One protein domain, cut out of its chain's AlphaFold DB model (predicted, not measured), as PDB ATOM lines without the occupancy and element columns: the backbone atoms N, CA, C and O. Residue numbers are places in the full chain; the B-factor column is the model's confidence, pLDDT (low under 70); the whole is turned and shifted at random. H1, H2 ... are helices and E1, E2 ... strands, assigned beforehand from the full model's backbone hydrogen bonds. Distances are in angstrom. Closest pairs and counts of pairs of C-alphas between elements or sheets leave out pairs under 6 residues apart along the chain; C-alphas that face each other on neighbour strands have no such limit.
ATOM      1  N   GLU A   2     195.288 140.394  80.574       89.75
ATOM      2  CA  GLU A   2     194.353 139.412  80.007       89.75
ATOM      3  C   GLU A   2     194.215 138.109  80.814       89.75
ATOM      4  O   GLU A   2     193.110 137.620  80.999       89.75
ATOM      5  N   ALA A   3     195.311 137.565  81.354       90.25
ATOM      6  CA  ALA A   3     195.241 136.390  82.228       90.25
ATOM      7  C   ALA A   3     194.477 136.661  83.540       90.25
ATOM      8  O   ALA A   3     193.732 135.801  83.996       90.25
ATOM      9  N   LEU A   4     194.637 137.853  84.128       92.31
ATOM     10  CA  LEU A   4     193.871 138.284  85.302       92.31
ATOM     11  C   LEU A   4     192.386 138.448  84.955       92.31
ATOM     12  O   LEU A   4     191.542 137.938  85.680       92.31
ATOM     13  N   MET A   5     192.074 139.108  83.835       95.38
ATOM     14  CA  MET A   5     190.694 139.292  83.375       95.38
ATOM     15  C   MET A   5     189.990 137.951  83.171       95.38
ATOM     16  O   MET A   5     188.933 137.753  83.751       95.38
ATOM     17  N   ARG A   6     190.624 136.991  82.481       96.25
ATOM     18  CA  ARG A   6     190.074 135.634  82.310       96.25
ATOM     19  C   ARG A   6     189.792 134.927  83.638       96.25
ATOM     20  O   ARG A   6     188.811 134.206  83.763       96.25
ATOM     21  N   ARG A   7     190.645 135.128  84.649       96.06
ATOM     22  CA  ARG A   7     190.418 134.572  85.995       96.06
ATOM     23  C   ARG A   7     189.237 135.245  86.690       96.06
ATOM     24  O   ARG A   7     188.447 134.554  87.314       96.06
ATOM     25  N   LEU A   8     189.110 136.567  86.585       97.69
ATOM     26  CA  LEU A   8     187.971 137.301  87.142       97.69
ATOM     27  C   LEU A   8     186.659 136.958  86.423       97.69
ATOM     28  O   LEU A   8     185.635 136.839  87.085       97.69
ATOM     29  N   GLU A   9     186.688 136.746  85.106       98.25
ATOM     30  CA  GLU A   9     185.552 136.235  84.327       98.25
ATOM     31  C   GLU A   9     185.107 134.867  84.851       98.25
ATOM     32  O   GLU A   9     183.944 134.715  85.206       98.25
ATOM     33  N   ALA A  10     186.036 133.924  85.038       98.06
ATOM     34  CA  ALA A  10     185.715 132.610  85.599       98.06
ATOM     35  C   ALA A  10     185.107 132.690  87.015       98.06
ATOM     36  O   ALA A  10     184.145 131.987  87.317       98.06
ATOM     37  N   VAL A  11     185.628 133.574  87.876       98.38
ATOM     38  CA  VAL A  11     185.077 133.815  89.224       98.38
ATOM     39  C   VAL A  11     183.670 134.420  89.139       98.38
ATOM     40  O   VAL A  11     182.774 134.005  89.874       98.38
ATOM     41  N   LYS A  12     183.455 135.387  88.238       98.50
ATOM     42  CA  LYS A  12     182.143 136.001  87.987       98.50
ATOM     43  C   LYS A  12     181.130 134.947  87.543       98.50
ATOM     44  O   LYS A  12     180.036 134.892  88.099       98.50
ATOM     45  N   ASP A  13     181.496 134.125  86.566       98.44
ATOM     46  CA  ASP A  13     180.619 133.098  86.002       98.44
ATOM     47  C   ASP A  13     180.302 132.024  87.047       98.44
ATOM     48  O   ASP A  13     179.132 131.718  87.261       98.44
ATOM     49  N   THR A  14     181.298 131.594  87.832       98.62
ATOM     50  CA  THR A  14     181.094 130.683  88.973       98.62
ATOM     51  C   THR A  14     180.062 131.237  89.965       98.62
ATOM     52  O   THR A  14     179.202 130.501  90.448       98.62
ATOM     53  N   ALA A  15     180.123 132.531  90.298       98.62
ATOM     54  CA  ALA A  15     179.173 133.137  91.233       98.62
ATOM     55  C   ALA A  15     177.730 133.095  90.706       98.62
ATOM     56  O   ALA A  15     176.804 132.819  91.472       98.62
ATOM     57  N   LEU A  16     177.550 133.353  89.407       98.31
ATOM     58  CA  LEU A  16     176.251 133.310  88.737       98.31
ATOM     59  C   LEU A  16     175.707 131.879  88.638       98.31
ATOM     60  O   LEU A  16     174.528 131.652  88.913       98.31
ATOM     61  N   GLU A  17     176.562 130.920  88.287       98.56
ATOM     62  CA  GLU A  17     176.219 129.499  88.187       98.56
ATOM     63  C   GLU A  17     175.774 128.936  89.541       98.56
ATOM     64  O   GLU A  17     174.670 128.405  89.648       98.56
ATOM     65  N   LEU A  18     176.572 129.135  90.599       98.56
ATOM     66  CA  LEU A  18     176.242 128.665  91.951       98.56
ATOM     67  C   LEU A  18     174.962 129.315  92.501       98.56
ATOM     68  O   LEU A  18     174.193 128.670  93.215       98.56
ATOM     69  N   ASN A  19     174.724 130.595  92.188       97.94
ATOM     70  CA  ASN A  19     173.484 131.279  92.559       97.94
ATOM     71  C   ASN A  19     172.281 130.631  91.858       97.94
ATOM     72  O   ASN A  19     171.325 130.243  92.528       97.94
ATOM     73  N   SER A  20     172.375 130.443  90.540       96.38
ATOM     74  CA  SER A  20     171.319 129.841  89.720       96.38
ATOM     75  C   SER A  20     171.006 128.409  90.156       96.38
ATOM     76  O   SER A  20     169.835 128.056  90.296       96.38
ATOM     77  N   GLU A  21     172.035 127.604  90.446       96.75
ATOM     78  CA  GLU A  21     171.887 126.233  90.942       96.75
ATOM     79  C   GLU A  21     171.099 126.195  92.259       96.75
ATOM     80  O   GLU A  21     170.133 125.442  92.390       96.75
ATOM     81  N   LEU A  22     171.472 127.026  93.240       92.69
ATOM     82  CA  LEU A  22     170.786 127.070  94.533       92.69
ATOM     83  C   LEU A  22     169.355 127.608  94.403       92.69
ATOM     84  O   LEU A  22     168.442 127.054  95.017       92.69
ATOM     85  N   CYS A  23     169.143 128.641  93.587       89.00
ATOM     86  CA  CYS A  23     167.813 129.175  93.298       89.00
ATOM     87  C   CYS A  23     166.897 128.118  92.687       89.00
ATOM     88  O   CYS A  23     165.773 127.938  93.155       89.00
ATOM     89  N   GLN A  24     167.388 127.371  91.697       87.56
ATOM     90  CA  GLN A  24     166.635 126.290  91.071       87.56
ATOM     91  C   GLN A  24     166.364 125.151  92.060       87.56
ATOM     92  O   GLN A  24     165.235 124.677  92.163       87.56
ATOM     93  N   ARG A  25     167.384 124.727  92.817       88.88
ATOM     94  CA  ARG A  25     167.290 123.603  93.756       88.88
ATOM     95  C   ARG A  25     166.289 123.846  94.884       88.88
ATOM     96  O   ARG A  25     165.619 122.906  95.303       88.88
ATOM     97  N   TYR A  26     166.216 125.073  95.391       85.38
ATOM     98  CA  TYR A  26     165.354 125.428  96.524       85.38
ATOM     99  C   TYR A  26     164.107 126.227  96.125       85.38
ATOM    100  O   TYR A  26     163.300 126.536  96.996       85.38
ATOM    101  N   VAL A  27     163.925 126.518  94.830       85.50
ATOM    102  CA  VAL A  27     162.802 127.296  94.275       85.50
ATOM    103  C   VAL A  27     162.679 128.663  94.963       85.50
ATOM    104  O   VAL A  27     161.649 129.021  95.532       85.50
ATOM    105  N   VAL A  28     163.780 129.415  94.953       81.44
ATOM    106  CA  VAL A  28     163.912 130.723  95.613       81.44
ATOM    107  C   VAL A  28     164.516 131.759  94.670       81.44
ATOM    108  O   VAL A  28     165.299 131.427  93.784       81.44
ATOM    109  N   GLU A  29     164.169 133.027  94.877       83.69
ATOM    110  CA  GLU A  29     164.682 134.144  94.083       83.69
ATOM    111  C   GLU A  29     166.143 134.494  94.428       83.69
ATOM    112  O   GLU A  29     166.641 134.224  95.524       83.69
ATOM    113  N   THR A  30     166.843 135.099  93.462       86.94
ATOM    114  CA  THR A  30     168.306 135.325  93.495       86.94
ATOM    115  C   THR A  30     168.798 136.289  94.572       86.94
ATOM    116  O   THR A  30     169.984 136.285  94.912       86.94
ATOM    117  N   ASP A  31     167.913 137.119  95.112       86.69
ATOM    118  CA  ASP A  31     168.205 138.159  96.097       86.69
ATOM    119  C   ASP A  31     167.715 137.820  97.508       86.69
ATOM    120  O   ASP A  31     167.821 138.629  98.437       86.69
ATOM    121  N   LEU A  32     167.287 136.574  97.702       85.31
ATOM    122  CA  LEU A  32     166.920 136.049  99.003       85.31
ATOM    123  C   LEU A  32     168.142 135.535  99.756       85.31
ATOM    124  O   LEU A  32     169.029 134.875  99.214       85.31
ATOM    125  N   MET A  33     168.192 135.830 101.053       91.38
ATOM    126  CA  MET A  33     169.254 135.334 101.927       91.38
ATOM    127  C   MET A  33     169.112 133.813 102.103       91.38
ATOM    128  O   MET A  33     167.994 133.334 102.251       91.38
ATOM    129  N   PRO A  34     170.212 133.042 102.150       95.94
ATOM    130  CA  PRO A  34     171.605 133.483 102.061       95.94
ATOM    131  C   PRO A  34     172.136 133.654 100.622       95.94
ATOM    132  O   PRO A  34     173.199 134.244 100.439       95.94
ATOM    133  N   ILE A  35     171.412 133.167  99.609       95.75
ATOM    134  CA  ILE A  35     171.862 133.070  98.206       95.75
ATOM    135  C   ILE A  35     172.219 134.435  97.598       95.75
ATOM    136  O   ILE A  35     173.161 134.527  96.804       95.75
ATOM    137  N   ALA A  36     171.566 135.507  98.052       95.62
ATOM    138  CA  ALA A  36     171.884 136.891  97.708       95.62
ATOM    139  C   ALA A  36     173.377 137.233  97.852       95.62
ATOM    140  O   ALA A  36     173.891 138.059  97.100       95.62
ATOM    141  N   GLY A  37     174.098 136.578  98.772       97.94
ATOM    142  CA  GLY A  37     175.541 136.757  98.933       97.94
ATOM    143  C   GLY A  37     176.332 136.429  97.663       97.94
ATOM    144  O   GLY A  37     177.286 137.137  97.346       97.94
ATOM    145  N   LEU A  38     175.910 135.421  96.891       98.50
ATOM    146  CA  LEU A  38     176.534 135.057  95.612       98.50
ATOM    147  C   LEU A  38     176.250 136.101  94.524       98.50
ATOM    148  O   LEU A  38     177.162 136.477  93.792       98.50
ATOM    149  N   ASN A  39     175.032 136.648  94.469       97.56
ATOM    150  CA  ASN A  39     174.704 137.748  93.556       97.56
ATOM    151  C   ASN A  39     175.483 139.029  93.922       97.56
ATOM    152  O   ASN A  39     176.016 139.733  93.062       97.56
ATOM    153  N   MET A  40     175.634 139.324  95.216       98.12
ATOM    154  CA  MET A  40     176.511 140.409  95.661       98.12
ATOM    155  C   MET A  40     177.954 140.169  95.211       98.12
ATOM    156  O   MET A  40     178.588 141.100  94.717       98.12
ATOM    157  N   ALA A  41     178.460 138.938  95.328       98.50
ATOM    158  CA  ALA A  41     179.804 138.598  94.879       98.50
ATOM    159  C   ALA A  41     179.977 138.773  93.364       98.50
ATOM    160  O   ALA A  41     180.930 139.430  92.948       98.50
ATOM    161  N   TYR A  42     179.024 138.291  92.559       98.56
ATOM    162  CA  TYR A  42     178.967 138.524  91.112       98.56
ATOM    163  C   TYR A  42     179.130 140.015  90.777       98.56
ATOM    164  O   TYR A  42     180.011 140.389  90.003       98.56
ATOM    165  N   ASN A  43     178.348 140.882  91.428       98.38
ATOM    166  CA  ASN A  43     178.382 142.323  91.176       98.38
ATOM    167  C   ASN A  43     179.721 142.972  91.565       98.38
ATOM    168  O   ASN A  43     180.207 143.855  90.857       98.38
ATOM    169  N   GLN A  44     180.346 142.543  92.669       98.50
ATOM    170  CA  GLN A  44     181.667 143.060  93.058       98.50
ATOM    171  C   GLN A  44     182.761 142.622  92.079       98.50
ATOM    172  O   GLN A  44     183.619 143.428  91.715       98.50
ATOM    173  N   VAL A  45     182.711 141.372  91.611       98.50
ATOM    174  CA  VAL A  45     183.682 140.844  90.645       98.50
ATOM    175  C   VAL A  45     183.500 141.499  89.275       98.50
ATOM    176  O   VAL A  45     184.495 141.862  88.652       98.50
ATOM    177  N   LEU A  46     182.261 141.732  88.830       98.44
ATOM    178  CA  LEU A  46     181.973 142.473  87.600       98.44
ATOM    179  C   LEU A  46     182.559 143.890  87.654       98.44
ATOM    180  O   LEU A  46     183.289 144.286  86.750       98.44
ATOM    181  N   ARG A  47     182.338 144.616  88.757       98.38
ATOM    182  CA  ARG A  47     182.936 145.942  88.965       98.38
ATOM    183  C   ARG A  47     184.466 145.897  88.912       98.38
ATOM    184  O   ARG A  47     185.095 146.766  88.308       98.38
ATOM    185  N   ALA A  48     185.079 144.895  89.543       97.62
ATOM    186  CA  ALA A  48     186.526 144.713  89.490       97.62
ATOM    187  C   ALA A  48     187.008 144.452  88.054       97.62
ATOM    188  O   ALA A  48     187.999 145.042  87.628       97.62
ATOM    189  N   LEU A  49     186.291 143.623  87.290       97.62
ATOM    190  CA  LEU A  49     186.590 143.320  85.892       97.62
ATOM    191  C   LEU A  49     186.534 144.574  85.006       97.62
ATOM    192  O   LEU A  49     187.464 144.813  84.236       97.62
ATOM    193  N   GLU A  50     185.489 145.392  85.138       97.88
ATOM    194  CA  GLU A  50     185.317 146.644  84.386       97.88
ATOM    195  C   GLU A  50     186.483 147.609  84.626       97.88
ATOM    196  O   GLU A  50     187.090 148.131  83.689       97.88
ATOM    197  N   LEU A  51     186.857 147.796  85.889       96.88
ATOM    198  CA  LEU A  51     187.956 148.672  86.277       96.88
ATOM    199  C   LEU A  51     189.329 148.111  85.860       96.88
ATOM    200  O   LEU A  51     190.188 148.861  85.393       96.88
ATOM    201  N   VAL A  52     189.551 146.797  85.961       94.38
ATOM    202  CA  VAL A  52     190.765 146.130  85.446       94.38
ATOM    203  C   VAL A  52     190.858 146.271  83.924       94.38
ATOM    204  O   VAL A  52     191.950 146.492  83.393       94.38
ATOM    205  N   SER A  53     189.727 146.188  83.219       95.00
ATOM    206  CA  SER A  53     189.634 146.421  81.774       95.00
ATOM    207  C   SER A  53     189.991 147.866  81.416       95.00
ATOM    208  O   SER A  53     190.803 148.099  80.519       95.00
ATOM    209  N   TYR A  54     189.487 148.838  82.182       93.88
ATOM    210  CA  TYR A  54     189.887 150.238  82.050       93.88
ATOM    211  C   TYR A  54     191.402 150.414  82.238       93.88
ATOM    212  O   TYR A  54     192.068 150.967  81.360       93.88
ATOM    213  N   TYR A  55     191.979 149.865  83.316       91.00
ATOM    214  CA  TYR A  55     193.425 149.922  83.554       91.00
ATOM    215  C   TYR A  55     194.229 149.272  82.426       91.00
ATOM    216  O   TYR A  55     195.261 149.801  82.024       91.00
ATOM    217  N   ARG A  56     193.754 148.168  81.841       89.44
ATOM    218  CA  ARG A  56     194.393 147.565  80.660       89.44
ATOM    219  C   ARG A  56     194.459 148.535  79.471       89.44
ATOM    220  O   ARG A  56     195.415 148.451  78.705       89.44
ATOM    221  N   GLY A  57     193.460 149.398  79.298       89.88
ATOM    222  CA  GLY A  57     193.397 150.367  78.204       89.88
ATOM    223  C   GLY A  57     194.302 151.586  78.397       89.88
ATOM    224  O   GLY A  57     194.846 152.093  77.418       89.88
ATOM    225  N   VAL A  58     194.481 152.039  79.642       89.38
ATOM    226  CA  VAL A  58     195.255 153.258  79.950       89.38
ATOM    227  C   VAL A  58     196.707 152.991  80.342       89.38
ATOM    228  O   VAL A  58     197.540 153.889  80.229       89.38
ATOM    229  N   LEU A  59     197.036 151.781  80.804       85.50
ATOM    230  CA  LEU A  59     198.409 151.444  81.161       85.50
ATOM    231  C   LEU A  59     199.275 151.254  79.906       85.50
ATOM    232  O   LEU A  59     198.819 150.660  78.923       85.50
ATOM    233  N   PRO A  60     200.542 151.716  79.929       80.94
ATOM    234  CA  PRO A  60     201.469 151.466  78.836       80.94
ATOM    235  C   PRO A  60     201.560 149.971  78.518       80.94
ATOM    236  O   PRO A  60     201.595 149.122  79.407       80.94
ATOM    237  N   LYS A  61     201.621 149.619  77.232       78.88
ATOM    238  CA  LYS A  61     201.815 148.216  76.854       78.88
ATOM    239  C   LYS A  61     203.196 147.745  77.338       78.88
ATOM    240  O   LYS A  61     204.175 148.468  77.119       78.88
ATOM    241  N   PRO A  62     203.301 146.551  77.951       75.81
ATOM    242  CA  PRO A  62     204.588 145.998  78.350       75.81
ATOM    243  C   PRO A  62     205.492 145.882  77.125       75.81
ATOM    244  O   PRO A  62     205.088 145.339  76.096       75.81
ATOM    245  N   ARG A  63     206.714 146.420  77.214       73.62
ATOM    246  CA  ARG A  63     207.667 146.377  76.095       73.62
ATOM    247  C   ARG A  63     208.239 144.970  75.901       73.62
ATOM    248  O   ARG A  63     208.497 144.594  74.761       73.62
ATOM    249  N   ARG A  64     208.443 144.218  76.994       76.81
ATOM    250  CA  ARG A  64     208.918 142.820  77.062       76.81
ATOM    251  C   ARG A  64     208.495 142.196  78.403       76.81
ATOM    252  O   ARG A  64     208.172 142.935  79.324       76.81
ATOM    253  N   GLY A  65     208.567 140.868  78.511       76.44
ATOM    254  CA  GLY A  65     208.388 140.137  79.775       76.44
ATOM    255  C   GLY A  65     206.945 139.740  80.097       76.44
ATOM    256  O   GLY A  65     206.026 139.971  79.305       76.44
ATOM    257  N   SER A  66     206.764 139.096  81.252       76.19
ATOM    258  CA  SER A  66     205.436 138.780  81.785       76.19
ATOM    259  C   SER A  66     204.727 140.045  82.287       76.19
ATOM    260  O   SER A  66     205.332 141.108  82.446       76.19
ATOM    261  N   LEU A  67     203.421 139.949  82.539       72.88
ATOM    262  CA  LEU A  67     202.681 141.048  83.162       72.88
ATOM    263  C   LEU A  67     203.234 141.356  84.555       72.88
ATOM    264  O   LEU A  67     203.294 142.513  84.950       72.88
ATOM    265  N   GLU A  68     203.605 140.313  85.284       74.38
ATOM    266  CA  GLU A  68     204.184 140.379  86.614       74.38
ATOM    267  C   GLU A  68     205.528 141.115  86.592       74.38
ATOM    268  O   GLU A  68     205.758 141.965  87.448       74.38
ATOM    269  N   ASP A  69     206.370 140.860  85.584       76.19
ATOM    270  CA  ASP A  69     207.622 141.604  85.386       76.19
ATOM    271  C   ASP A  69     207.335 143.074  85.081       76.19
ATOM    272  O   ASP A  69     207.871 143.961  85.737       76.19
ATOM    273  N   TYR A  70     206.407 143.339  84.159       77.25
ATOM    274  CA  TYR A  70     206.004 144.701  83.822       77.25
ATOM    275  C   TYR A  70     205.439 145.466  85.027       77.25
ATOM    276  O   TYR A  70     205.698 146.652  85.195       77.25
ATOM    277  N   MET A  71     204.690 144.796  85.901       78.69
ATOM    278  CA  MET A  71     204.139 145.408  87.108       78.69
ATOM    279  C   MET A  71     205.202 145.833  88.127       78.69
ATOM    280  O   MET A  71     204.913 146.705  88.950       78.69
ATOM    281  N   ARG A  72     206.420 145.281  88.054       80.00
ATOM    282  CA  ARG A  72     207.575 145.773  88.824       80.00
ATOM    283  C   ARG A  72     208.119 147.084  88.259       80.00
ATOM    284  O   ARG A  72     208.581 147.917  89.031       80.00
ATOM    285  N   ASP A  73     208.005 147.288  86.947       82.75
ATOM    286  CA  ASP A  73     208.454 148.510  86.268       82.75
ATOM    287  C   ASP A  73     207.479 149.688  86.454       82.75
ATOM    288  O   ASP A  73     207.858 150.846  86.273       82.75
ATOM    289  N   VAL A  74     206.216 149.418  86.820       84.06
ATOM    290  CA  VAL A  74     205.179 150.436  87.085       84.06
ATOM    291  C   VAL A  74     204.533 150.269  88.474       84.06
ATOM    292  O   VAL A  74     203.330 150.003  88.568       84.06
ATOM    293  N   PRO A  75     205.296 150.459  89.570       84.56
ATOM    294  CA  PRO A  75     204.885 150.091  90.931       84.56
ATOM    295  C   PRO A  75     203.601 150.781  91.412       84.56
ATOM    296  O   PRO A  75     202.762 150.164  92.057       84.56
ATOM    297  N   GLU A  76     203.378 152.047  91.055       87.62
ATOM    298  CA  GLU A  76     202.129 152.729  91.425       87.62
ATOM    299  C   GLU A  76     200.906 152.131  90.723       87.62
ATOM    300  O   GLU A  76     199.816 152.047  91.286       87.62
ATOM    301  N   SER A  77     201.073 151.739  89.461       86.25
ATOM    302  CA  SER A  77     199.982 151.184  88.663       86.25
ATOM    303  C   SER A  77     199.646 149.766  89.097       86.25
ATOM    304  O   SER A  77     198.471 149.401  89.139       86.25
ATOM    305  N   SER A  78     200.660 148.975  89.446       84.31
ATOM    306  CA  SER A  78     200.454 147.648  90.013       84.31
ATOM    307  C   SER A  78     199.790 147.722  91.380       84.31
ATOM    308  O   SER A  78     198.814 147.002  91.595       84.31
ATOM    309  N   GLN A  79     200.198 148.661  92.240       87.25
ATOM    310  CA  GLN A  79     199.547 148.870  93.530       87.25
ATOM    311  C   GLN A  79     198.061 149.219  93.377       87.25
ATOM    312  O   GLN A  79     197.233 148.597  94.031       87.25
ATOM    313  N   ARG A  80     197.681 150.108  92.446       90.94
ATOM    314  CA  ARG A  80     196.260 150.435  92.187       90.94
ATOM    315  C   ARG A  80     195.428 149.213  91.789       90.94
ATOM    316  O   ARG A  80     194.276 149.088  92.199       90.94
ATOM    317  N   VAL A  81     195.997 148.310  90.986       91.62
ATOM    318  CA  VAL A  81     195.323 147.058  90.605       91.62
ATOM    319  C   VAL A  81     195.230 146.108  91.802       91.62
ATOM    320  O   VAL A  81     194.186 145.492  91.999       91.62
ATOM    321  N   ILE A  82     196.275 146.011  92.625       90.38
ATOM    322  CA  ILE A  82     196.265 145.206  93.855       90.38
ATOM    323  C   ILE A  82     195.221 145.736  94.847       90.38
ATOM    324  O   ILE A  82     194.423 144.951  95.356       90.38
ATOM    325  N   ASP A  83     195.161 147.048  95.069       92.19
ATOM    326  CA  ASP A  83     194.190 147.694  95.960       92.19
ATOM    327  C   ASP A  83     192.757 147.441  95.500       92.19
ATOM    328  O   ASP A  83     191.878 147.138  96.306       92.19
ATOM    329  N   LEU A  84     192.525 147.490  94.188       95.06
ATOM    330  CA  LEU A  84     191.243 147.142  93.595       95.06
ATOM    331  C   LEU A  84     190.857 145.685  93.865       95.06
ATOM    332  O   LEU A  84     189.717 145.412  94.248       95.06
ATOM    333  N   LEU A  85     191.788 144.749  93.673       95.19
ATOM    334  CA  LEU A  85     191.542 143.328  93.926       95.19
ATOM    335  C   LEU A  85     191.280 143.075  95.418       95.19
ATOM    336  O   LEU A  85     190.321 142.388  95.766       95.19
ATOM    337  N   ASN A  86     192.066 143.689  96.299       94.31
ATOM    338  CA  ASN A  86     191.865 143.640  97.746       94.31
ATOM    339  C   ASN A  86     190.502 144.220  98.148       94.31
ATOM    340  O   ASN A  86     189.778 143.610  98.935       94.31
ATOM    341  N   GLY A  87     190.105 145.353  97.561       96.38
ATOM    342  CA  GLY A  87     188.787 145.951  97.761       96.38
ATOM    343  C   GLY A  87     187.652 145.020  97.330       96.38
ATOM    344  O   GLY A  87     186.691 144.836  98.076       96.38
ATOM    345  N   CYS A  88     187.790 144.364  96.173       97.81
ATOM    346  CA  CYS A  88     186.844 143.348  95.709       97.81
ATOM    347  C   CYS A  88     186.745 142.175  96.696       97.81
ATOM    348  O   CYS A  88     185.643 141.786  97.081       97.81
ATOM    349  N   PHE A  89     187.881 141.639  97.152       97.56
ATOM    350  CA  PHE A  89     187.931 140.555  98.138       97.56
ATOM    351  C   PHE A  89     187.202 140.919  99.438       97.56
ATOM    352  O   PHE A  89     186.338 140.172  99.908       97.56
ATOM    353  N   VAL A  90     187.497 142.097  99.993       97.62
ATOM    354  CA  VAL A  90     186.853 142.603 101.212       97.62
ATOM    355  C   VAL A  90     185.348 142.780 101.009       97.62
ATOM    356  O   VAL A  90     184.565 142.395 101.882       97.62
ATOM    357  N   ALA A  91     184.926 143.331  99.867       98.38
ATOM    358  CA  ALA A  91     183.517 143.558  99.563       98.38
ATOM    359  C   ALA A  91     182.730 142.243  99.439       98.38
ATOM    360  O   ALA A  91     181.645 142.134 100.013       98.38
ATOM    361  N   VAL A  92     183.290 141.226  98.772       98.69
ATOM    362  CA  VAL A  92     182.690 139.882  98.671       98.69
ATOM    363  C   VAL A  92     182.528 139.254 100.058       98.69
ATOM    364  O   VAL A  92     181.420 138.877 100.439       98.69
ATOM    365  N   MET A  93     183.602 139.217 100.855       98.50
ATOM    366  CA  MET A  93     183.569 138.678 102.221       98.50
ATOM    367  C   MET A  93     182.551 139.401 103.113       98.50
ATOM    368  O   MET A  93     181.869 138.776 103.925       98.50
ATOM    369  N   SER A  94     182.432 140.722 102.963       98.06
ATOM    370  CA  SER A  94     181.455 141.529 103.705       98.06
ATOM    371  C   SER A  94     180.017 141.233 103.267       98.06
ATOM    372  O   SER A  94     179.117 141.168 104.106       98.06
ATOM    373  N   GLY A  95     179.800 141.002 101.967       98.00
ATOM    374  CA  GLY A  95     178.524 140.541 101.418       98.00
ATOM    375  C   GLY A  95     178.105 139.197 102.011       98.00
ATOM    376  O   GLY A  95     176.996 139.079 102.534       98.00
ATOM    377  N   PHE A  96     179.017 138.221 102.028       98.56
ATOM    378  CA  PHE A  96     178.786 136.912 102.643       98.56
ATOM    379  C   PHE A  96     178.459 137.010 104.130       98.56
ATOM    380  O   PHE A  96     177.488 136.401 104.574       98.56
ATOM    381  N   GLU A  97     179.216 137.800 104.897       98.19
ATOM    382  CA  GLU A  97     178.955 138.004 106.325       98.19
ATOM    383  C   GLU A  97     177.566 138.603 106.572       98.19
ATOM    384  O   GLU A  97     176.805 138.099 107.401       98.19
ATOM    385  N   SER A  98     177.211 139.652 105.828       96.88
ATOM    386  CA  SER A  98     175.909 140.309 105.950       96.88
ATOM    387  C   SER A  98     174.761 139.345 105.639       96.88
ATOM    388  O   SER A  98     173.815 139.240 106.427       96.88
ATOM    389  N   CYS A  99     174.866 138.606 104.532       97.38
ATOM    390  CA  CYS A  99     173.836 137.672 104.089       97.38
ATOM    391  C   CYS A  99     173.710 136.469 105.030       97.38
ATOM    392  O   CYS A  99     172.601 136.115 105.435       97.38
ATOM    393  N   ALA A 100     174.838 135.894 105.460       97.31
ATOM    394  CA  ALA A 100     174.855 134.783 106.405       97.31
ATOM    395  C   ALA A 100     174.230 135.180 107.746       97.31
ATOM    396  O   ALA A 100     173.389 134.457 108.274       97.31
ATOM    397  N   ARG A 101     174.580 136.363 108.267       96.25
ATOM    398  CA  ARG A 101     174.024 136.905 109.511       96.25
ATOM    399  C   ARG A 101     172.505 137.056 109.448       96.25
ATOM    400  O   ARG A 101     171.821 136.652 110.386       96.25
ATOM    401  N   LYS A 102     171.969 137.610 108.356       93.56
ATOM    402  CA  LYS A 102     170.512 137.709 108.160       93.56
ATOM    403  C   LYS A 102     169.872 136.318 108.101       93.56
ATOM    404  O   LYS A 102     168.913 136.064 108.827       93.56
ATOM    405  N   ALA A 103     170.447 135.405 107.318       93.88
ATOM    406  CA  ALA A 103     169.913 134.060 107.133       93.88
ATOM    407  C   ALA A 103     169.840 133.260 108.446       93.88
ATOM    408  O   ALA A 103     168.801 132.675 108.754       93.88
ATOM    409  N   VAL A 104     170.894 133.278 109.273       95.00
ATOM    410  CA  VAL A 104     170.893 132.541 110.552       95.00
ATOM    411  C   VAL A 104     169.918 133.122 111.578       95.00
ATOM    412  O   VAL A 104     169.359 132.378 112.381       95.00
ATOM    413  N   CYS A 105     169.663 134.435 111.545       89.75
ATOM    414  CA  CYS A 105     168.641 135.062 112.385       89.75
ATOM    415  C   CYS A 105     167.216 134.664 111.967       89.75
ATOM    416  O   CYS A 105     166.337 134.582 112.826       89.75
ATOM    417  N   TRP A 106     166.982 134.401 110.679       85.31
ATOM    418  CA  TRP A 106     165.675 133.985 110.152       85.31
ATOM    419  C   TRP A 106     165.416 132.479 110.238       85.31
ATOM    420  O   TRP A 106     164.264 132.053 110.193       85.31
ATOM    421  N   ALA A 107     166.459 131.672 110.440       87.94
ATOM    422  CA  ALA A 107     166.371 130.217 110.525       87.94
ATOM    423  C   ALA A 107     166.691 129.658 111.934       87.94
ATOM    424  O   ALA A 107     167.499 128.732 112.051       87.94
ATOM    425  N   PRO A 108     166.059 130.138 113.030       90.44
ATOM    426  CA  PRO A 108     166.425 129.719 114.383       90.44
ATOM    427  C   PRO A 108     166.136 128.240 114.665       90.44
ATOM    428  O   PRO A 108     166.761 127.668 115.554       90.44
ATOM    429  N   ARG A 109     165.216 127.607 113.923       87.94
ATOM    430  CA  ARG A 109     164.955 126.160 114.029       87.94
ATOM    431  C   ARG A 109     166.106 125.315 113.480       87.94
ATOM    432  O   ARG A 109     166.411 124.286 114.062       87.94
ATOM    433  N   ALA A 110     166.754 125.768 112.406       90.56
ATOM    434  CA  ALA A 110     167.873 125.062 111.788       90.56
ATOM    435  C   ALA A 110     169.211 125.393 112.463       90.56
ATOM    436  O   ALA A 110     170.009 124.508 112.755       90.56
ATOM    437  N   TYR A 111     169.458 126.675 112.730       92.94
ATOM    438  CA  TYR A 111     170.751 127.153 113.225       92.94
ATOM    439  C   TYR A 111     170.830 127.245 114.764       92.94
ATOM    440  O   TYR A 111     171.905 127.133 115.370       92.94
ATOM    441  N   GLY A 112     169.683 127.429 115.418       92.62
ATOM    442  CA  GLY A 112     169.574 127.878 116.805       92.62
ATOM    443  C   GLY A 112     169.412 129.399 116.912       92.62
ATOM    444  O   GLY A 112     169.542 130.136 115.934       92.62
ATOM    445  N   LYS A 113     169.125 129.899 118.120       91.50
ATOM    446  CA  LYS A 113     169.006 131.347 118.365       91.50
ATOM    447  C   LYS A 113     170.351 132.041 118.111       91.50
ATOM    448  O   LYS A 113     171.343 131.713 118.757       91.50
ATOM    449  N   ALA A 114     170.357 133.030 117.219       92.38
ATOM    450  CA  ALA A 114     171.520 133.853 116.900       92.38
ATOM    451  C   ALA A 114     171.294 135.318 117.302       92.38
ATOM    452  O   ALA A 114     170.188 135.844 117.181       92.38
ATOM    453  N   SER A 115     172.354 135.984 117.763       90.69
ATOM    454  CA  SER A 115     172.348 137.432 118.000       90.69
ATOM    455  C   SER A 115     172.450 138.193 116.678       90.69
ATOM    456  O   SER A 115     173.179 137.774 115.784       90.69
ATOM    457  N   SER A 116     171.820 139.365 116.584       83.88
ATOM    458  CA  SER A 116     171.967 140.263 115.429       83.88
ATOM    459  C   SER A 116     173.387 140.821 115.258       83.88
ATOM    460  O   SER A 116     173.708 141.352 114.200       83.88
ATOM    461  N   LYS A 117     174.249 140.699 116.277       91.81
ATOM    462  CA  LYS A 117     175.665 141.112 116.245       91.81
ATOM    463  C   LYS A 117     176.637 139.943 116.034       91.81
ATOM    464  O   LYS A 117     177.806 140.059 116.383       91.81
ATOM    465  N   ILE A 118     176.165 138.803 115.529       94.62
ATOM    466  CA  ILE A 118     177.032 137.656 115.241       94.62
ATOM    467  C   ILE A 118     177.963 137.961 114.054       94.62
ATOM    468  O   ILE A 118     177.511 138.489 113.036       94.62
ATOM    469  N   TYR A 119     179.249 137.632 114.193       96.31
ATOM    470  CA  TYR A 119     180.253 137.785 113.136       96.31
ATOM    471  C   TYR A 119     180.398 136.505 112.313       96.31
ATOM    472  O   TYR A 119     180.087 135.410 112.794       96.31
ATOM    473  N   LEU A 120     180.950 136.623 111.101       97.50
ATOM    474  CA  LEU A 120     181.139 135.483 110.197       97.50
ATOM    475  C   LEU A 120     181.929 134.337 110.846       97.50
ATOM    476  O   LEU A 120     181.533 133.185 110.718       97.50
ATOM    477  N   VAL A 121     182.985 134.637 111.613       98.00
ATOM    478  CA  VAL A 121     183.780 133.601 112.301       98.00
ATOM    479  C   VAL A 121     182.923 132.750 113.241       98.00
ATOM    480  O   VAL A 121     183.023 131.527 113.225       98.00
ATOM    481  N   ASN A 122     182.007 133.372 113.990       98.12
ATOM    482  CA  ASN A 122     181.112 132.654 114.894       98.12
ATOM    483  C   ASN A 122     180.090 131.815 114.118       98.12
ATOM    484  O   ASN A 122     179.720 130.730 114.570       98.12
ATOM    485  N   ILE A 123     179.647 132.309 112.952       98.44
ATOM    486  CA  ILE A 123     178.764 131.561 112.054       98.44
ATOM    487  C   ILE A 123     179.453 130.294 111.561       98.44
ATOM    488  O   ILE A 123     178.876 129.212 111.665       98.44
ATOM    489  N   ILE A 124     180.690 130.405 111.081       98.50
ATOM    490  CA  ILE A 124     181.456 129.260 110.579       98.50
ATOM    491  C   ILE A 124     181.736 128.245 111.695       98.50
ATOM    492  O   ILE A 124     181.443 127.064 111.523       98.50
ATOM    493  N   GLU A 125     182.194 128.683 112.871       98.31
ATOM    494  CA  GLU A 125     182.458 127.797 114.018       98.31
ATOM    495  C   GLU A 125     181.216 127.016 114.460       98.31
ATOM    496  O   GLU A 125     181.271 125.822 114.773       98.31
ATOM    497  N   ARG A 126     180.056 127.681 114.491       98.12
ATOM    498  CA  ARG A 126     178.792 127.016 114.811       98.12
ATOM    499  C   ARG A 126     178.366 126.071 113.697       98.12
ATOM    500  O   ARG A 126     177.941 124.960 113.998       98.12
ATOM    501  N   SER A 127     178.514 126.480 112.442       98.25
ATOM    502  CA  SER A 127     178.185 125.662 111.270       98.25
ATOM    503  C   SER A 127     179.024 124.383 111.231       98.25
ATOM    504  O   SER A 127     178.486 123.312 110.964       98.25
ATOM    505  N   ARG A 128     180.298 124.439 111.639       98.31
ATOM    506  CA  ARG A 128     181.132 123.246 111.852       98.31
ATOM    507  C   ARG A 128     180.580 122.346 112.952       98.31
ATOM    508  O   ARG A 128     180.569 121.125 112.830       98.31
ATOM    509  N   LYS A 129     180.111 122.904 114.073       98.06
ATOM    510  CA  LYS A 129     179.455 122.110 115.137       98.06
ATOM    511  C   LYS A 129     178.148 121.457 114.670       98.06
ATOM    512  O   LYS A 129     177.785 120.427 115.221       98.06
ATOM    513  N   LEU A 130     177.471 122.042 113.681       97.31
ATOM    514  CA  LEU A 130     176.265 121.501 113.045       97.31
ATOM    515  C   LEU A 130     176.565 120.521 111.894       97.31
ATOM    516  O   LEU A 130     175.632 119.947 111.344       97.31
ATOM    517  N   GLY A 131     177.836 120.323 111.527       97.88
ATOM    518  CA  GLY A 131     178.236 119.457 110.412       97.88
ATOM    519  C   GLY A 131     178.029 120.068 109.021       97.88
ATOM    520  O   GLY A 131     178.049 119.350 108.032       97.88
ATOM    521  N   TRP A 132     177.815 121.383 108.920       97.69
ATOM    522  CA  TRP A 132     177.632 122.078 107.635       97.69
ATOM    523  C   TRP A 132     178.953 122.510 106.991       97.69
ATOM    524  O   TRP A 132     178.999 122.816 105.801       97.69
ATOM    525  N   VAL A 133     180.014 122.590 107.796       98.25
ATOM    526  CA  VAL A 133     181.362 122.996 107.391       98.25
ATOM    527  C   VAL A 133     182.341 121.946 107.898       98.25
ATOM    528  O   VAL A 133     182.304 121.592 109.079       98.25
ATOM    529  N   GLU A 134     183.205 121.463 107.008       97.81
ATOM    530  CA  GLU A 134     184.254 120.501 107.350       97.81
ATOM    531  C   GLU A 134     185.374 121.169 108.167       97.81
ATOM    532  O   GLU A 134     185.571 122.380 108.050       97.81
ATOM    533  N   PRO A 135     186.145 120.417 108.974       97.31
ATOM    534  CA  PRO A 135     187.247 120.982 109.755       97.31
ATOM    535  C   PRO A 135     188.262 121.772 108.913       97.31
ATOM    536  O   PRO A 135     188.644 122.878 109.293       97.31
ATOM    537  N   ASP A 136     188.647 121.248 107.749       95.88
ATOM    538  CA  ASP A 136     189.611 121.911 106.859       95.88
ATOM    539  C   ASP A 136     189.028 123.195 106.245       95.88
ATOM    540  O   ASP A 136     189.711 124.223 106.167       95.88
ATOM    541  N   ASP A 137     187.737 123.174 105.895       96.69
ATOM    542  CA  ASP A 137     187.019 124.354 105.404       96.69
ATOM    543  C   ASP A 137     186.932 125.434 106.500       96.69
ATOM    544  O   ASP A 137     187.115 126.618 106.214       96.69
ATOM    545  N   GLU A 138     186.696 125.057 107.766       97.62
ATOM    546  CA  GLU A 138     186.694 125.991 108.905       97.62
ATOM    547  C   GLU A 138     188.051 126.691 109.055       97.62
ATOM    548  O   GLU A 138     188.099 127.913 109.240       97.62
ATOM    549  N   VAL A 139     189.151 125.936 108.970       96.00
ATOM    550  CA  VAL A 139     190.506 126.495 109.045       96.00
ATOM    551  C   VAL A 139     190.713 127.512 107.926       96.00
ATOM    552  O   VAL A 139     191.148 128.635 108.194       96.00
ATOM    553  N   MET A 140     190.346 127.168 106.692       96.12
ATOM    554  CA  MET A 140     190.519 128.058 105.546       96.12
ATOM    555  C   MET A 140     189.642 129.318 105.640       96.12
ATOM    556  O   MET A 140     190.138 130.428 105.430       96.12
ATOM    557  N   TRP A 141     188.382 129.195 106.076       97.75
ATOM    558  CA  TRP A 141     187.519 130.342 106.382       97.75
ATOM    559  C   TRP A 141     188.157 131.286 107.403       97.75
ATOM    560  O   TRP A 141     188.189 132.500 107.191       97.75
ATOM    561  N   LYS A 142     188.690 130.743 108.503       96.31
ATOM    562  CA  LYS A 142     189.357 131.535 109.546       96.31
ATOM    563  C   LYS A 142     190.564 132.289 108.993       96.31
ATOM    564  O   LYS A 142     190.727 133.466 109.314       96.31
ATOM    565  N   GLN A 143     191.361 131.659 108.132       94.88
ATOM    566  CA  GLN A 143     192.492 132.320 107.477       94.88
ATOM    567  C   GLN A 143     192.040 133.460 106.553       94.88
ATOM    568  O   GLN A 143     192.602 134.552 106.616       94.88
ATOM    569  N   PHE A 144     190.975 133.281 105.767       96.31
ATOM    570  CA  PHE A 144     190.448 134.365 104.928       96.31
ATOM    571  C   PHE A 144     189.836 135.519 105.723       96.31
ATOM    572  O   PHE A 144     189.995 136.680 105.344       96.31
ATOM    573  N   ILE A 145     189.171 135.231 106.843       96.31
ATOM    574  CA  ILE A 145     188.665 136.265 107.755       96.31
ATOM    575  C   ILE A 145     189.831 137.073 108.341       96.31
ATOM    576  O   ILE A 145     189.756 138.301 108.393       96.31
ATOM    577  N   LYS A 146     190.925 136.408 108.733       94.06
ATOM    578  CA  LYS A 146     192.148 137.081 109.192       94.06
ATOM    579  C   LYS A 146     192.778 137.932 108.090       94.06
ATOM    580  O   LYS A 146     193.010 139.114 108.321       94.06
ATOM    581  N   LEU A 147     192.957 137.380 106.887       92.88
ATOM    582  CA  LEU A 147     193.474 138.110 105.724       92.88
ATOM    583  C   LEU A 147     192.646 139.371 105.439       92.88
ATOM    584  O   LEU A 147     193.207 140.452 105.278       92.88
ATOM    585  N   ARG A 148     191.311 139.263 105.436       95.00
ATOM    586  CA  ARG A 148     190.413 140.417 105.286       95.00
ATOM    587  C   ARG A 148     190.697 141.477 106.346       95.00
ATOM    588  O   ARG A 148     190.790 142.654 106.014       95.00
ATOM    589  N   ASN A 149     190.837 141.076 107.606       93.50
ATOM    590  CA  ASN A 149     191.108 142.014 108.692       93.50
ATOM    591  C   ASN A 149     192.485 142.686 108.533       93.50
ATOM    592  O   ASN A 149     192.584 143.885 108.776       93.50
ATOM    593  N   TYR A 150     193.515 141.967 108.066       91.38
ATOM    594  CA  TYR A 150     194.824 142.560 107.755       91.38
ATOM    595  C   TYR A 150     194.723 143.606 106.643       91.38
ATOM    596  O   TYR A 150     195.248 144.708 106.792       91.38
ATOM    597  N   ILE A 151     193.997 143.302 105.562       90.88
ATOM    598  CA  ILE A 151     193.771 144.239 104.452       90.88
ATOM    599  C   ILE A 151     193.045 145.501 104.937       90.88
ATOM    600  O   ILE A 151     193.461 146.606 104.603       90.88
ATOM    601  N   VAL A 152     191.978 145.351 105.727       90.88
ATOM    602  CA  VAL A 152     191.119 146.476 106.141       90.88
ATOM    603  C   VAL A 152     191.756 147.344 107.225       90.88
ATOM    604  O   VAL A 152     191.603 148.561 107.188       90.88
ATOM    605  N   HIS A 153     192.425 146.742 108.211       87.31
ATOM    606  CA  HIS A 153     192.843 147.458 109.420       87.31
ATOM    607  C   HIS A 153     194.340 147.763 109.484       87.31
ATOM    608  O   HIS A 153     194.717 148.718 110.158       87.31
ATOM    609  N   ASN A 154     195.180 147.006 108.773       83.62
ATOM    610  CA  ASN A 154     196.637 147.102 108.893       83.62
ATOM    611  C   ASN A 154     197.329 147.373 107.550       83.62
ATOM    612  O   ASN A 154     198.498 147.036 107.391       83.62
ATOM    613  N   ASN A 155     196.625 147.910 106.548       82.62
ATOM    614  CA  ASN A 155     197.168 148.101 105.193       82.62
ATOM    615  C   ASN A 155     197.826 146.823 104.621       82.62
ATOM    616  O   ASN A 155     198.840 146.889 103.924       82.62
ATOM    617  N   GLY A 156     197.279 145.648 104.961       81.56
ATOM    618  CA  GLY A 156     197.797 144.340 104.553       81.56
ATOM    619  C   GLY A 156     198.929 143.768 105.417       81.56
ATOM    620  O   GLY A 156     199.410 142.677 105.098       81.56
ATOM    621  N   GLU A 157     199.352 144.450 106.485       86.50
ATOM    622  CA  GLU A 157     200.391 143.978 107.407       86.50
ATOM    623  C   GLU A 157     199.875 142.854 108.317       86.50
ATOM    624  O   GLU A 157     198.863 142.990 109.021       86.50
ATOM    625  N   ALA A 158     200.576 141.719 108.289       87.50
ATOM    626  CA  ALA A 158     200.217 140.551 109.082       87.50
ATOM    627  C   ALA A 158     200.644 140.706 110.549       87.50
ATOM    628  O   ALA A 158     201.734 141.186 110.858       87.50
ATOM    629  N   GLN A 159     199.790 140.236 111.463       89.25
ATOM    630  CA  GLN A 159     200.058 140.238 112.910       89.25
ATOM    631  C   GLN A 159     200.659 138.923 113.417       89.25
ATOM    632  O   GLN A 159     201.157 138.857 114.537       89.25
ATOM    633  N   GLU A 160     200.624 137.876 112.598       90.00
ATOM    634  CA  GLU A 160     201.175 136.562 112.913       90.00
ATOM    635  C   GLU A 160     201.860 135.972 111.674       90.00
ATOM    636  O   GLU A 160     201.532 136.327 110.537       90.00
ATOM    637  N   ASN A 161     202.815 135.069 111.895       90.38
ATOM    638  CA  ASN A 161     203.416 134.296 110.814       90.38
ATOM    639  C   ASN A 161     202.490 133.138 110.441       90.38
ATOM    640  O   ASN A 161     201.899 132.507 111.319       90.38
ATOM    641  N   GLY A 162     202.412 132.804 109.159       89.75
ATOM    642  CA  GLY A 162     201.597 131.683 108.719       89.75
ATOM    643  C   GLY A 162     201.652 131.445 107.223       89.75
ATOM    644  O   GLY A 162     202.104 132.291 106.455       89.75
ATOM    645  N   LEU A 163     201.158 130.279 106.824       91.31
ATOM    646  CA  LEU A 163     200.960 129.916 105.430       91.31
ATOM    647  C   LEU A 163     199.506 129.492 105.243       91.31
ATOM    648  O   LEU A 163     198.963 128.741 106.054       91.31
ATOM    649  N   LEU A 164     198.890 129.953 104.161       91.00
ATOM    650  CA  LEU A 164     197.611 129.446 103.681       91.00
ATOM    651  C   LEU A 164     197.814 128.914 102.262       91.00
ATOM    652  O   LEU A 164     198.047 129.685 101.334       91.00
ATOM    653  N   THR A 165     197.706 127.600 102.100       92.88
ATOM    654  CA  THR A 165     197.794 126.940 100.793       92.88
ATOM    655  C   THR A 165     196.396 126.764 100.217       92.88
ATOM    656  O   THR A 165     195.556 126.080 100.798       92.88
ATOM    657  N   LEU A 166     196.143 127.389  99.071       92.44
ATOM    658  CA  LEU A 166     194.909 127.215  98.311       92.44
ATOM    659  C   LEU A 166     194.894 125.844  97.614       92.44
ATOM    660  O   LEU A 166     195.963 125.290  97.349       92.44
ATOM    661  N   PRO A 167     193.719 125.311  97.222       89.38
ATOM    662  CA  PRO A 167     193.635 124.034  96.500       89.38
ATOM    663  C   PRO A 167     194.440 123.981  95.193       89.38
ATOM    664  O   PRO A 167     194.850 122.914  94.754       89.38
ATOM    665  N   SER A 168     194.697 125.137  94.578       87.88
ATOM    666  CA  SER A 168     195.552 125.285  93.395       87.88
ATOM    667  C   SER A 168     197.052 125.107  93.675       87.88
ATOM    668  O   SER A 168     197.855 125.157  92.744       87.88
ATOM    669  N   GLY A 169     197.444 124.979  94.946       92.31
ATOM    670  CA  GLY A 169     198.830 125.021  95.406       92.31
ATOM    671  C   GLY A 169     199.391 126.436  95.571       92.31
ATOM    672  O   GLY A 169     200.541 126.582  95.978       92.31
ATOM    673  N   LEU A 170     198.617 127.489  95.273       91.31
ATOM    674  CA  LEU A 170     199.049 128.865  95.520       91.31
ATOM    675  C   LEU A 170     199.114 129.132  97.026       91.31
ATOM    676  O   LEU A 170     198.158 128.867  97.750       91.31
ATOM    677  N   VAL A 171     200.234 129.682  97.487       92.06
ATOM    678  CA  VAL A 171     200.477 129.932  98.910       92.06
ATOM    679  C   VAL A 171     200.378 131.423  99.205       92.06
ATOM    680  O   VAL A 171     201.048 132.245  98.580       92.06
ATOM    681  N   TRP A 172     199.541 131.766 100.175       91.75
ATOM    682  CA  TRP A 172     199.610 133.020 100.910       91.75
ATOM    683  C   TRP A 172     200.643 132.880 102.019       91.75
ATOM    684  O   TRP A 172     200.515 132.001 102.872       91.75
ATOM    685  N   GLU A 173     201.652 133.743 102.008       90.19
ATOM    686  CA  GLU A 173     202.648 133.816 103.071       90.19
ATOM    687  C   GLU A 173     202.422 135.072 103.912       90.19
ATOM    688  O   GLU A 173     202.442 136.196 103.406       90.19
ATOM    689  N   PHE A 174     202.213 134.860 105.210       89.19
ATOM    690  CA  PHE A 174     202.059 135.904 106.210       89.19
ATOM    691  C   PHE A 174     203.332 135.977 107.039       89.19
ATOM    692  O   PHE A 174     203.768 134.975 107.612       89.19
ATOM    693  N   ARG A 175     203.927 137.167 107.106       87.12
ATOM    694  CA  ARG A 175     205.092 137.448 107.943       87.12
ATOM    695  C   ARG A 175     204.801 138.665 108.805       87.12
ATOM    696  O   ARG A 175     204.395 139.698 108.277       87.12
ATOM    697  N   VAL A 176     205.004 138.535 110.114       90.44
ATOM    698  CA  VAL A 176     204.747 139.605 111.090       90.44
ATOM    699  C   VAL A 176     205.463 140.886 110.675       90.44
ATOM    700  O   VAL A 176     206.657 140.854 110.375       90.44
ATOM    701  N   GLY A 177     204.740 142.006 110.680       82.56
ATOM    702  CA  GLY A 177     205.306 143.319 110.361       82.56
ATOM    703  C   GLY A 177     205.553 143.558 108.870       82.56
ATOM    704  O   GLY A 177     206.099 144.594 108.501       82.56
ATOM    705  N   LEU A 178     205.184 142.607 108.005       81.75
ATOM    706  CA  LEU A 178     205.300 142.738 106.559       81.75
ATOM    707  C   LEU A 178     203.921 142.738 105.908       81.75
ATOM    708  O   LEU A 178     203.006 142.013 106.313       81.75
ATOM    709  N   GLN A 179     203.791 143.536 104.850       79.25
ATOM    710  CA  GLN A 179     202.630 143.471 103.976       79.25
ATOM    711  C   GLN A 179     202.574 142.105 103.292       79.25
ATOM    712  O   GLN A 179     203.569 141.615 102.753       79.25
ATOM    713  N   SER A 180     201.389 141.499 103.310       78.38
ATOM    714  CA  SER A 180     201.134 140.235 102.622       78.38
ATOM    715  C   SER A 180     201.438 140.406 101.131       78.38
ATOM    716  O   SER A 180     200.886 141.298 100.485       78.38
ATOM    717  N   GLN A 181     202.315 139.570 100.568       73.44
ATOM    718  CA  GLN A 181     202.654 139.663  99.147       73.44
ATOM    719  C   GLN A 181     201.489 139.150  98.297       73.44
ATOM    720  O   GLN A 181     201.267 137.947  98.177       73.44
ATOM    721  N   VAL A 182     200.744 140.079  97.696       79.50
ATOM    722  CA  VAL A 182     199.636 139.767  96.790       79.50
ATOM    723  C   VAL A 182     200.161 139.712  95.361       79.50
ATOM    724  O   VAL A 182     200.595 140.719  94.805       79.50
ATOM    725  N   THR A 183     200.083 138.546  94.725       81.56
ATOM    726  CA  THR A 183     200.170 138.462  93.262       81.56
ATOM    727  C   THR A 183     198.784 138.629  92.655       81.56
ATOM    728  O   THR A 183     197.760 138.395  93.300       81.56
ATOM    729  N   LEU A 184     198.729 138.927  91.358       84.56
ATOM    730  CA  LEU A 184     197.470 139.020  90.615       84.56
ATOM    731  C   LEU A 184     196.671 137.701  90.585       84.56
ATOM    732  O   LEU A 184     195.522 137.686  90.154       84.56
ATOM    733  N   ARG A 185     197.258 136.582  91.028       89.88
ATOM    734  CA  ARG A 185     196.576 135.286  91.124       89.88
ATOM    735  C   ARG A 185     195.885 135.067  92.462       89.88
ATOM    736  O   ARG A 185     194.872 134.374  92.502       89.88
ATOM    737  N   HIS A 186     196.421 135.647  93.533       92.06
ATOM    738  CA  HIS A 186     195.996 135.356  94.897       92.06
ATOM    739  C   HIS A 186     194.526 135.676  95.130       92.06
ATOM    740  O   HIS A 186     193.790 134.819  95.615       92.06
ATOM    741  N   VAL A 187     194.074 136.868  94.741       94.19
ATOM    742  CA  VAL A 187     192.679 137.274  94.954       94.19
ATOM    743  C   VAL A 187     191.692 136.439  94.128       94.19
ATOM    744  O   VAL A 187     190.794 135.870  94.745       94.19
ATOM    745  N   PRO A 188     191.831 136.283  92.793       96.00
ATOM    746  CA  PRO A 188     190.894 135.459  92.027       96.00
ATOM    747  C   PRO A 188     190.809 134.011  92.524       96.00
ATOM    748  O   PRO A 188     189.715 133.478  92.664       96.00
ATOM    749  N   GLU A 189     191.943 133.380  92.849       96.00
ATOM    750  CA  GLU A 189     191.944 131.997  93.346       96.00
ATOM    751  C   GLU A 189     191.320 131.888  94.751       96.00
ATOM    752  O   GLU A 189     190.615 130.924  95.043       96.00
ATOM    753  N   SER A 190     191.503 132.907  95.598       96.81
ATOM    754  CA  SER A 190     190.843 132.988  96.908       96.81
ATOM    755  C   SER A 190     189.330 133.167  96.773       96.81
ATOM    756  O   SER A 190     188.562 132.505  97.467       96.81
ATOM    757  N   LEU A 191     188.891 134.038  95.858       98.06
ATOM    758  CA  LEU A 191     187.476 134.264  95.566       98.06
ATOM    759  C   LEU A 191     186.805 133.011  95.001       98.06
ATOM    760  O   LEU A 191     185.687 132.704  95.404       98.06
ATOM    761  N   GLN A 192     187.494 132.263  94.136       97.88
ATOM    762  CA  GLN A 192     186.991 130.995  93.611       97.88
ATOM    763  C   GLN A 192     186.673 130.013  94.742       97.88
ATOM    764  O   GLN A 192     185.583 129.446  94.784       97.88
ATOM    765  N   TRP A 193     187.608 129.831  95.681       97.88
ATOM    766  CA  TRP A 193     187.369 128.965  96.834       97.88
ATOM    767  C   TRP A 193     186.217 129.484  97.700       97.88
ATOM    768  O   TRP A 193     185.321 128.721  98.061       97.88
ATOM    769  N   LEU A 194     186.216 130.788  97.996       98.38
ATOM    770  CA  LEU A 194     185.209 131.432  98.838       98.38
ATOM    771  C   LEU A 194     183.789 131.288  98.277       98.38
ATOM    772  O   LEU A 194     182.868 131.028  99.047       98.38
ATOM    773  N   LEU A 195     183.608 131.425  96.961       98.62
ATOM    774  CA  LEU A 195     182.319 131.223  96.293       98.62
ATOM    775  C   LEU A 195     181.799 129.800  96.502       98.62
ATOM    776  O   LEU A 195     180.680 129.624  96.986       98.62
ATOM    777  N   SER A 196     182.624 128.794  96.209       98.31
ATOM    778  CA  SER A 196     182.255 127.386  96.380       98.31
ATOM    779  C   SER A 196     181.966 127.042  97.842       98.31
ATOM    780  O   SER A 196     180.965 126.392  98.146       98.31
ATOM    781  N   ALA A 197     182.803 127.518  98.768       98.38
ATOM    782  CA  ALA A 197     182.624 127.298 100.200       98.38
ATOM    783  C   ALA A 197     181.339 127.965 100.721       98.38
ATOM    784  O   ALA A 197     180.604 127.369 101.514       98.38
ATOM    785  N   TYR A 198     181.031 129.179 100.255       98.75
ATOM    786  CA  TYR A 198     179.813 129.891 100.632       98.75
ATOM    787  C   TYR A 198     178.559 129.234 100.052       98.75
ATOM    788  O   TYR A 198     177.576 129.066 100.772       98.75
ATOM    789  N   ALA A 199     178.590 128.803  98.788       98.62
ATOM    790  CA  ALA A 199     177.482 128.086  98.162       98.62
ATOM    791  C   ALA A 199     177.198 126.748  98.863       98.62
ATOM    792  O   ALA A 199     176.044 126.453  99.182       98.62
ATOM    793  N   LYS A 200     178.247 125.984  99.205       98.50
ATOM    794  CA  LYS A 200     178.136 124.763 100.022       98.50
ATOM    795  C   LYS A 200     177.464 125.060 101.364       98.50
ATOM    796  O   LYS A 200     176.516 124.368 101.737       98.50
ATOM    797  N   TRP A 201     177.899 126.111 102.061       98.56
ATOM    798  CA  TRP A 201     177.283 126.536 103.320       98.56
ATOM    799  C   TRP A 201     175.806 126.932 103.150       98.56
ATOM    800  O   TRP A 201     174.965 126.498 103.939       98.56
ATOM    801  N   CYS A 202     175.471 127.691 102.101       98.12
ATOM    802  CA  CYS A 202     174.091 128.062 101.777       98.12
ATOM    803  C   CYS A 202     173.213 126.823 101.581       98.12
ATOM    804  O   CYS A 202     172.142 126.740 102.176       98.12
ATOM    805  N   GLY A 203     173.682 125.848 100.797       96.88
ATOM    806  CA  GLY A 203     172.971 124.592 100.569       96.88
ATOM    807  C   GLY A 203     172.728 123.812 101.863       96.88
ATOM    808  O   GLY A 203     171.620 123.331 102.091       96.88
ATOM    809  N   GLN A 204     173.714 123.737 102.760       97.88
ATOM    810  CA  GLN A 204     173.543 123.063 104.054       97.88
ATOM    811  C   GLN A 204     172.523 123.772 104.954       97.88
ATOM    812  O   GLN A 204     171.638 123.118 105.509       97.88
ATOM    813  N   LEU A 205     172.589 125.106 105.050       95.88
ATOM    814  CA  LEU A 205     171.616 125.887 105.817       95.88
ATOM    815  C   LEU A 205     170.200 125.729 105.246       95.88
ATOM    816  O   LEU A 205     169.266 125.484 106.005       95.88
ATOM    817  N   LEU A 206     170.035 125.859 103.927       93.19
ATOM    818  CA  LEU A 206     168.738 125.739 103.258       93.19
ATOM    819  C   LEU A 206     168.177 124.320 103.354       93.19
ATOM    820  O   LEU A 206     166.985 124.158 103.596       93.19
ATOM    821  N   SER A 207     169.031 123.300 103.244       92.75
ATOM    822  CA  SER A 207     168.660 121.902 103.481       92.75
ATOM    823  C   SER A 207     168.121 121.719 104.900       92.75
ATOM    824  O   SER A 207     166.957 121.354 105.068       92.75
ATOM    825  N   ALA A 208     168.904 122.089 105.920       91.88
ATOM    826  CA  ALA A 208     168.500 121.973 107.320       91.88
ATOM    827  C   ALA A 208     167.229 122.781 107.635       91.88
ATOM    828  O   ALA A 208     166.346 122.321 108.363       91.88
ATOM    829  N   TRP A 209     167.110 123.979 107.058       87.25
ATOM    830  CA  TRP A 209     165.921 124.815 107.167       87.25
ATOM    831  C   TRP A 209     164.702 124.145 106.533       87.25
ATOM    832  O   TRP A 209     163.686 124.016 107.211       87.25
ATOM    833  N   SER A 210     164.806 123.637 105.303       84.38
ATOM    834  CA  SER A 210     163.702 122.956 104.616       84.38
ATOM    835  C   SER A 210     163.211 121.719 105.378       84.38
ATOM    836  O   SER A 210     162.009 121.535 105.531       84.38
ATOM    837  N   THR A 211     164.126 120.943 105.972       82.81
ATOM    838  CA  THR A 211     163.788 119.784 106.814       82.81
ATOM    839  C   THR A 211     163.198 120.154 108.174       82.81
ATOM    840  O   THR A 211     162.651 119.298 108.859       82.81
ATOM    841  N   SER A 212     163.305 121.420 108.597       75.31
ATOM    842  CA  SER A 212     162.717 121.896 109.859       75.31
ATOM    843  C   SER A 212     161.216 122.205 109.759       75.31
ATOM    844  O   SER A 212     160.596 122.622 110.747       75.31
TER     845      SER A 212
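Overview. This is residues 2 to 212 of the 259 residues of an uncharacterized protein of Pseudomonas juntendi (UniProt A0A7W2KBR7). Four long helices, H1, H2, H4 and H8, lie side by side as an elongated bundle, and a shorter helical hairpin, H6 and H7, crosses over one side of it, packing on H4. A small two-stranded hairpin, E1 and E2, sits beside H7, while the short helices H3 and H5 lie near opposite ends of the bundle. The printed part has 211 residues with eight named helices and two named strands, in the order H1 H2 H3 H4 H5 H6 H7 E1 E2 H8; the sheet E1 - E2 is antiparallel. The class is mostly helix, with 146 residues in helices and 8 in strands. The whole is compact, with a radius of gyration of the C-alphas of 18.0 A, and elongated, with spans of 61 by 37 by 28 A.

Along the chain. H1, residues 2 to 26, begins at C-alpha 2 at (194.353, 139.412, 80.007) and is 36.2 A long from first to last C-alpha. H2, residues 36 to 58, is 33.6 A long. H3 is residues 67 to 73. H4, residues 75 to 106, is the longest helix; it runs 46.5 A from C-alpha 75 at (204.885, 150.091, 90.931) to C-alpha 106 at (165.675, 133.985, 110.152). H5 is residues 108 to 111, and H6 is residues 120 to 129, 14.4 A long. H7, residues 135 to 153, is 27.1 A long. The strands are E1, residues 162 to 165, and E2, residues 171 to 174. H8, residues 186 to 211, is 37.7 A long and ends at C-alpha 211 at (163.788, 119.784, 106.814).

Arrangement. In the bundle H1 and H2 touch and form a helical hairpin, at a shallow tilt of 17 degrees, with the closest C-alphas, those of Lys 12 and Tyr 42, 5.1 A apart. H2 touches H4, opposite ways at a shallow tilt of 10 degrees, with C-alphas 37 and 96 closest at 4.9 A. H4 touches H8, the same way at a shallow tilt of 7 degrees, through its residues 85 to 96 alone; C-alphas 85 and 187 are closest at 6.2 A. H8 touches H1, the same way at a shallow tilt of 2 degrees, with C-alphas 11 and 192 closest at 5.6 A. H2 touches H8 with residues 38 to 41 alone, C-alphas 38 and 195 being closest at 7.0 A, while H1 and H4 are apart. H4 is the hub, touching five other helices. H7 touches it with residues 145 to 152 alone, at a steep tilt of 56 degrees, and C-alphas 90 and 148 are closest at 5.8 A. H6 touches residues 97 to 101 of H4 alone, with C-alphas 97 and 120 closest at 5.1 A. H6 and H7 form a helical hairpin at a shallow tilt of 7 degrees, with C-alphas 124 and 138 closest at 6.4 A. H3 and H4 only just touch, with 3 pairs of C-alphas within 8 A, and only at the corner; C-alphas 71 and 78 are closest at 5.2 A. H5 touches residues 205 to 209 of H8 alone, with C-alphas 110 and 209 closest at 5.0 A. E1 and E2 form an antiparallel hairpin; N 164 and O 172 are within hydrogen-bond range at 2.9 A, and N 172 and O 164 at 2.8 A. The closest C-alphas of H7 and E1 are those of Gln 143 and Leu 164, 7.0 A apart. Every O i to N i+4 pair is within hydrogen-bond range in H1, H2, H4, H6, H7 and H8, and 2 of 3 are in H3; H5 is too short for such a pair, and its one O i to N i+3 pair is not within range.

Size, cuts and confidence. The two C-alphas farthest apart, those of Arg 63 and Ser 212, are 61.3 A apart. The printed part has no cut. The link from E2 to H8, with 11 residues between them, is long. Mean pLDDT of the printed part is 92.0, and that of H3 is 77; no printed residue is under 70.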